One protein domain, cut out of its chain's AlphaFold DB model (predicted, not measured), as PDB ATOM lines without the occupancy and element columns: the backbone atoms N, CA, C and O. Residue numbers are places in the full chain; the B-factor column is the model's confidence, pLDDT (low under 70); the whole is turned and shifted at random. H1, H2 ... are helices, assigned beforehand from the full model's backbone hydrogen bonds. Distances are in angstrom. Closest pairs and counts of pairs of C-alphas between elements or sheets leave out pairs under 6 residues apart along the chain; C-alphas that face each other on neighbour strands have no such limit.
ATOM      1  N   ILE A  11       3.309  37.594 -33.540       82.19
ATOM      2  CA  ILE A  11       4.411  38.534 -33.327       82.19
ATOM      3  C   ILE A  11       5.221  38.107 -32.105       82.19
ATOM      4  O   ILE A  11       4.670  37.630 -31.112       82.19
ATOM      5  N   LYS A  12       6.539  38.282 -32.179       86.19
ATOM      6  CA  LYS A  12       7.441  38.125 -31.037       86.19
ATOM      7  C   LYS A  12       7.824  39.511 -30.558       86.19
ATOM      8  O   LYS A  12       8.237  40.333 -31.365       86.19
ATOM      9  N   VAL A  13       7.679  39.743 -29.263       85.94
ATOM     10  CA  VAL A  13       7.957  41.034 -28.638       85.94
ATOM     11  C   VAL A  13       8.828  40.833 -27.409       85.94
ATOM     12  O   VAL A  13       8.716  39.826 -26.705       85.94
ATOM     13  N   THR A  14       9.702  41.793 -27.154       88.81
ATOM     14  CA  THR A  14      10.481  41.901 -25.920       88.81
ATOM     15  C   THR A  14       9.580  42.243 -24.730       88.81
ATOM     16  O   THR A  14       8.428  42.654 -24.887       88.81
ATOM     17  N   ASP A  15      10.103  42.121 -23.508       88.19
ATOM     18  CA  ASP A  15       9.362  42.516 -22.301       88.19
ATOM     19  C   ASP A  15       9.002  44.014 -22.301       88.19
ATOM     20  O   ASP A  15       7.938  44.396 -21.808       88.19
ATOM     21  N   VAL A  16       9.865  44.856 -22.883       91.44
ATOM     22  CA  VAL A  16       9.626  46.301 -23.019       91.44
ATOM     23  C   VAL A  16       8.501  46.561 -24.016       91.44
ATOM     24  O   VAL A  16       7.535  47.240 -23.671       91.44
ATOM     25  N   GLU A  17       8.564  45.973 -25.212       92.50
ATOM     26  CA  GLU A  17       7.509  46.097 -26.229       92.50
ATOM     27  C   GLU A  17       6.170  45.547 -25.720       92.50
ATOM     28  O   GLU A  17       5.139  46.198 -25.882       92.50
ATOM     29  N   ARG A  18       6.170  44.409 -25.009       92.38
ATOM     30  CA  ARG A  18       4.963  43.869 -24.361       92.38
ATOM     31  C   ARG A  18       4.354  44.877 -23.389       92.38
ATOM     32  O   ARG A  18       3.140  45.070 -23.387       92.38
ATOM     33  N   ARG A  19       5.180  45.537 -22.569       94.06
ATOM     34  CA  ARG A  19       4.711  46.551 -21.615       94.06
ATOM     35  C   ARG A  19       4.146  47.782 -22.322       94.06
ATOM     36  O   ARG A  19       3.126  48.304 -21.880       94.06
ATOM     37  N   ILE A  20       4.767  48.213 -23.420       96.12
ATOM     38  CA  ILE A  20       4.258  49.304 -24.261       96.12
ATOM     39  C   ILE A  20       2.879  48.936 -24.828       96.12
ATOM     40  O   ILE A  20       1.946  49.727 -24.701       96.12
ATOM     41  N   ILE A  21       2.724  47.724 -25.373       95.12
ATOM     42  CA  ILE A  21       1.457  47.228 -25.932       95.12
ATOM     43  C   ILE A  21       0.362  47.171 -24.861       95.12
ATOM     44  O   ILE A  21      -0.718  47.718 -25.069       95.12
ATOM     45  N   ILE A  22       0.636  46.560 -23.701       96.00
ATOM     46  CA  ILE A  22      -0.336  46.476 -22.599       96.00
ATOM     47  C   ILE A  22      -0.755  47.878 -22.147       96.00
ATOM     48  O   ILE A  22      -1.944  48.143 -22.018       96.00
ATOM     49  N   ASN A  23       0.194  48.802 -21.967       97.75
ATOM     50  CA  ASN A  23      -0.121  50.174 -21.570       97.75
ATOM     51  C   ASN A  23      -0.992  50.897 -22.608       97.75
ATOM     52  O   ASN A  23      -1.922  51.607 -22.231       97.75
ATOM     53  N   ALA A  24      -0.706  50.728 -23.901       98.19
ATOM     54  CA  ALA A  24      -1.505  51.320 -24.971       98.19
ATOM     55  C   ALA A  24      -2.938  50.764 -24.986       98.19
ATOM     56  O   ALA A  24      -3.892  51.535 -25.061       98.19
ATOM     57  N   LEU A  25      -3.094  49.443 -24.847       97.75
ATOM     58  CA  LEU A  25      -4.404  48.790 -24.793       97.75
ATOM     59  C   LEU A  25      -5.211  49.215 -23.562       97.75
ATOM     60  O   LEU A  25      -6.400  49.496 -23.689       97.75
ATOM     61  N   THR A  26      -4.575  49.328 -22.394       98.00
ATOM     62  CA  THR A  26      -5.223  49.831 -21.173       98.00
ATOM     63  C   THR A  26      -5.753  51.249 -21.378       98.00
ATOM     64  O   THR A  26      -6.910  51.520 -21.075       98.00
ATOM     65  N   ARG A  27      -4.950  52.144 -21.971       98.31
ATOM     66  CA  ARG A  27      -5.391  53.516 -22.277       98.31
ATOM     67  C   ARG A  27      -6.564  53.542 -23.257       98.31
ATOM     68  O   ARG A  27      -7.518  54.281 -23.033       98.31
ATOM     69  N   LEU A  28      -6.512  52.714 -24.301       98.25
ATOM     70  CA  LEU A  28      -7.594  52.599 -25.278       98.25
ATOM     71  C   LEU A  28      -8.890  52.097 -24.627       98.25
ATOM     72  O   LEU A  28      -9.961  52.631 -24.898       98.25
ATOM     73  N   ARG A  29      -8.801  51.096 -23.745       98.12
ATOM     74  CA  ARG A  29      -9.945  50.611 -22.966       98.12
ATOM     75  C   ARG A  29     -10.537  51.722 -22.107       98.12
ATOM     76  O   ARG A  29     -11.747  51.911 -22.124       98.12
ATOM     77  N   ASP A  30      -9.702  52.463 -21.384       98.19
ATOM     78  CA  ASP A  30     -10.159  53.551 -20.518       98.19
ATOM     79  C   ASP A  30     -10.848  54.662 -21.335       98.19
ATOM     80  O   ASP A  30     -11.855  55.227 -20.909       98.19
ATOM     81  N   GLU A  31     -10.370  54.933 -22.552       98.31
ATOM     82  CA  GLU A  31     -11.059  55.774 -23.537       98.31
ATOM     83  C   GLU A  31     -12.431  55.215 -23.933       98.31
ATOM     84  O   GLU A  31     -13.416  55.949 -23.871       98.31
ATOM     85  N   GLN A  32     -12.529  53.921 -24.258       97.88
ATOM     86  CA  GLN A  32     -13.811  53.296 -24.606       97.88
ATOM     87  C   GLN A  32     -14.806  53.313 -23.435       97.88
ATOM     88  O   GLN A  32     -15.993  53.547 -23.654       97.88
ATOM     89  N   ILE A  33     -14.331  53.136 -22.196       97.69
ATOM     90  CA  ILE A  33     -15.150  53.248 -20.979       97.69
ATOM     91  C   ILE A  33     -15.711  54.667 -20.846       97.69
ATOM     92  O   ILE A  33     -16.910  54.831 -20.630       97.69
ATOM     93  N   ARG A  34     -14.868  55.699 -21.014       98.06
ATOM     94  CA  ARG A  34     -15.309  57.106 -20.959       98.06
ATOM     95  C   ARG A  34     -16.358  57.435 -22.017       98.06
ATOM     96  O   ARG A  34     -17.222  58.269 -21.775       98.06
ATOM     97  N   GLU A  35     -16.288  56.778 -23.169       97.94
ATOM     98  CA  GLU A  35     -17.241  56.938 -24.269       97.94
ATOM     99  C   GLU A  35     -18.446  55.984 -24.182       97.94
ATOM    100  O   GLU A  35     -19.281  55.971 -25.087       97.94
ATOM    101  N   ASN A  36     -18.560  55.194 -23.106       97.19
ATOM    102  CA  ASN A  36     -19.617  54.203 -22.893       97.19
ATOM    103  C   ASN A  36     -19.747  53.187 -24.053       97.19
ATOM    104  O   ASN A  36     -20.849  52.813 -24.462       97.19
ATOM    105  N   LYS A  37     -18.606  52.760 -24.605       97.62
ATOM    106  CA  LYS A  37     -18.490  51.764 -25.683       97.62
ATOM    107  C   LYS A  37     -18.135  50.386 -25.125       97.62
ATOM    108  O   LYS A  37     -17.580  50.277 -24.036       97.62
ATOM    109  N   ASN A  38     -18.419  49.321 -25.880       96.31
ATOM    110  CA  ASN A  38     -17.973  47.973 -25.514       96.31
ATOM    111  C   ASN A  38     -16.439  47.884 -25.583       96.31
ATOM    112  O   ASN A  38     -15.831  48.293 -26.571       96.31
ATOM    113  N   TYR A  39     -15.832  47.320 -24.541       97.06
ATOM    114  CA  TYR A  39     -14.384  47.169 -24.410       97.06
ATOM    115  C   TYR A  39     -13.950  45.731 -24.065       97.06
ATOM    116  O   TYR A  39     -12.768  45.497 -23.807       97.06
ATOM    117  N   ASP A  40     -14.863  44.754 -24.112       96.88
ATOM    118  CA  ASP A  40     -14.606  43.357 -23.717       96.88
ATOM    119  C   ASP A  40     -13.513  42.714 -24.577       96.88
ATOM    120  O   ASP A  40     -12.681  41.924 -24.115       96.88
ATOM    121  N   PHE A  41     -13.484  43.090 -25.856       95.62
ATOM    122  CA  PHE A  41     -12.455  42.634 -26.778       95.62
ATOM    123  C   PHE A  41     -11.066  43.160 -26.394       95.62
ATOM    124  O   PHE A  41     -10.090  42.412 -26.450       95.62
ATOM    125  N   ILE A  42     -10.966  44.417 -25.947       97.19
ATOM    126  CA  ILE A  42      -9.694  45.017 -25.523       97.19
ATOM    127  C   ILE A  42      -9.202  44.337 -24.241       97.19
ATOM    128  O   ILE A  42      -8.040  43.940 -24.178       97.19
ATOM    129  N   GLU A  43     -10.090  44.112 -23.268       96.44
ATOM    130  CA  GLU A  43      -9.789  43.343 -22.049       96.44
ATOM    131  C   GLU A  43      -9.269  41.938 -22.375       96.44
ATOM    132  O   GLU A  43      -8.256  41.487 -21.834       96.44
ATOM    133  N   THR A  44      -9.906  41.269 -23.339       96.50
ATOM    134  CA  THR A  44      -9.473  39.949 -23.808       96.50
ATOM    135  C   THR A  44      -8.055  39.990 -24.383       96.50
ATOM    136  O   THR A  44      -7.251  39.094 -24.111       96.50
ATOM    137  N   ILE A  45      -7.713  41.015 -25.172       94.12
ATOM    138  CA  ILE A  45      -6.360  41.166 -25.726       94.12
ATOM    139  C   ILE A  45      -5.350  41.465 -24.614       94.12
ATOM    140  O   ILE A  45      -4.282  40.853 -24.611       94.12
ATOM    141  N   ILE A  46      -5.677  42.342 -23.658       95.62
ATOM    142  CA  ILE A  46      -4.806  42.652 -22.513       95.62
ATOM    143  C   ILE A  46      -4.478  41.373 -21.740       95.62
ATOM    144  O   ILE A  46      -3.301  41.092 -21.502       95.62
ATOM    145  N   GLY A  47      -5.486  40.556 -21.420       94.44
ATOM    146  CA  GLY A  47      -5.292  39.281 -20.728       94.44
ATOM    147  C   GLY A  47      -4.395  38.318 -21.512       94.44
ATOM    148  O   GLY A  47      -3.453  37.747 -20.961       94.44
ATOM    149  N   LYS A  48      -4.620  38.185 -22.825       91.50
ATOM    150  CA  LYS A  48      -3.780  37.341 -23.693       91.50
ATOM    151  C   LYS A  48      -2.340  37.846 -23.786       91.50
ATOM    152  O   LYS A  48      -1.417  37.038 -23.756       91.50
ATOM    153  N   ALA A  49      -2.140  39.158 -23.887       90.81
ATOM    154  CA  ALA A  49      -0.817  39.769 -23.955       90.81
ATOM    155  C   ALA A  49      -0.062  39.634 -22.625       90.81
ATOM    156  O   ALA A  49       1.130  39.337 -22.632       90.81
ATOM    157  N   ALA A  50      -0.747  39.798 -21.490       90.19
ATOM    158  CA  ALA A  50      -0.167  39.642 -20.156       90.19
ATOM    159  C   ALA A  50       0.276  38.198 -19.870       90.19
ATOM    160  O   ALA A  50       1.326  37.990 -19.265       90.19
ATOM    161  N   CYS A  51      -0.486  37.211 -20.352       85.81
ATOM    162  CA  CYS A  51      -0.185  35.785 -20.205       85.81
ATOM    163  C   CYS A  51       0.698  35.215 -21.330       85.81
ATOM    164  O   CYS A  51       0.915  34.002 -21.385       85.81
ATOM    165  N   ALA A  52       1.188  36.046 -22.255       83.69
ATOM    166  CA  ALA A  52       2.026  35.578 -23.351       83.69
ATOM    167  C   ALA A  52       3.353  35.018 -22.809       83.69
ATOM    168  O   ALA A  52       4.072  35.687 -22.063       83.69
ATOM    169  N   HIS A  53       3.684  33.783 -23.200       79.06
ATOM    170  CA  HIS A  53       4.900  33.108 -22.756       79.06
ATOM    171  C   HIS A  53       6.145  33.926 -23.113       79.06
ATOM    172  O   HIS A  53       6.332  34.330 -24.262       79.06
ATOM    173  N   GLN A  54       7.032  34.119 -22.135       67.25
ATOM    174  CA  GLN A  54       8.336  34.724 -22.381       67.25
ATOM    175  C   GLN A  54       9.180  33.775 -23.234       67.25
ATOM    176  O   GLN A  54       9.563  32.691 -22.792       67.25
ATOM    177  N   ILE A  55       9.494  34.185 -24.463       64.19
ATOM    178  CA  ILE A  55      10.463  33.465 -25.286       64.19
ATOM    179  C   ILE A  55      11.854  33.790 -24.730       64.19
ATOM    180  O   ILE A  55      12.368  34.889 -24.918       64.19
ATOM    181  N   LYS A  56      12.473  32.835 -24.026       50.28
ATOM    182  CA  LYS A  56      13.877  32.939 -23.604       50.28
ATOM    183  C   LYS A  56      14.780  32.752 -24.829       50.28
ATOM    184  O   LYS A  56      15.134  31.631 -25.174       50.28
ATOM    185  N   GLY A  57      15.136  33.844 -25.498       51.94
ATOM    186  CA  GLY A  57      16.086  33.845 -26.611       51.94
ATOM    187  C   GLY A  57      16.613  35.249 -26.888       51.94
ATOM    188  O   GLY A  57      15.853  36.213 -26.820       51.94
ATOM    189  N   LYS A  58      17.916  35.379 -27.170       47.31
ATOM    190  CA  LYS A  58      18.526  36.649 -27.597       47.31
ATOM    191  C   LYS A  58      17.861  37.100 -28.900       47.31
ATOM    192  O   LYS A  58      18.020  36.441 -29.924       47.31
ATOM    193  N   MET A  59      17.140  38.214 -28.853       54.38
ATOM    194  CA  MET A  59      16.665  38.903 -30.049       54.38
ATOM    195  C   MET A  59      17.864  39.641 -30.649       54.38
ATOM    196  O   MET A  59      18.346  40.613 -30.070       54.38
ATOM    197  N   VAL A  60      18.398  39.137 -31.761       47.56
ATOM    198  CA  VAL A  60      19.316  39.910 -32.603       47.56
ATOM    199  C   VAL A  60      18.422  40.822 -33.433       47.56
ATOM    200  O   VAL A  60      17.703  40.345 -34.306       47.56
ATOM    201  N   TYR A  61      18.377  42.107 -33.087       50.41
ATOM    202  CA  TYR A  61      17.773  43.108 -33.961       50.41
ATOM    203  C   TYR A  61      18.668  43.225 -35.199       50.41
ATOM    204  O   TYR A  61      19.822  43.631 -35.079       50.41
ATOM    205  N   GLU A  62      18.161  42.839 -36.366       51.34
ATOM    206  CA  GLU A  62      18.729  43.281 -37.639       51.34
ATOM    207  C   GLU A  62      17.988  44.559 -38.035       51.34
ATOM    208  O   GLU A  62      16.823  44.515 -38.435       51.34
ATOM    209  N   GLU A  63      18.640  45.710 -37.859       43.09
ATOM    210  CA  GLU A  63      18.227  46.948 -38.521       43.09
ATOM    211  C   GLU A  63      18.392  46.732 -40.031       43.09
ATOM    212  O   GLU A  63      19.481  46.385 -40.494       43.09
ATOM    213  N   ARG A  64      17.297  46.858 -40.785       56.59
ATOM    214  CA  ARG A  64      17.255  46.654 -42.235       56.59
ATOM    215  C   ARG A  64      16.930  47.952 -42.948       56.59
ATOM    216  O   ARG A  64      16.079  48.698 -42.412       56.59
TER     217      ARG A  64
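This is residues 11 to 64 of the 64 residues of an uncharacterized protein of Erysipelatoclostridium ramosum (UniProt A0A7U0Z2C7). A helical hairpin of one long helix, H1, and a shorter one, H2, folded back side by side with it, is followed by a long tail with no named element, residues 51 to 64. The printed part has 54 residues, with two named helices, H1 then H2, and no named strand; the class is all helix. The whole is loose, with a radius of gyration of the C-alphas of 13.9 A, and elongated, spanning 43 by 23 by 14 A.

H1, residues 15 to 34, and H2, residues 40 to 50, touch and form a helical hairpin. Their closest C-alphas, those of Ile 22 and Ile 46, are 5.9 A apart. They run opposite ways at a shallow tilt of 17 degrees. In H1 and H2 every O i to N i+4 pair is within hydrogen-bond range.

H1 measures 28.7 A from C-alpha 15 at (9.362, 42.516, -22.301) to C-alpha 34 at (-15.309, 57.106, -20.959). H2 measures 15.3 A and ends at C-alpha 50 at (-0.167, 39.642, -20.156).

The two C-alphas farthest apart, those of Asn 36 and Val 60, are 42.6 A apart. The printed part has no cut, and the link from H1 to H2 is tight. Residues 54 to 64 have pLDDT under 70.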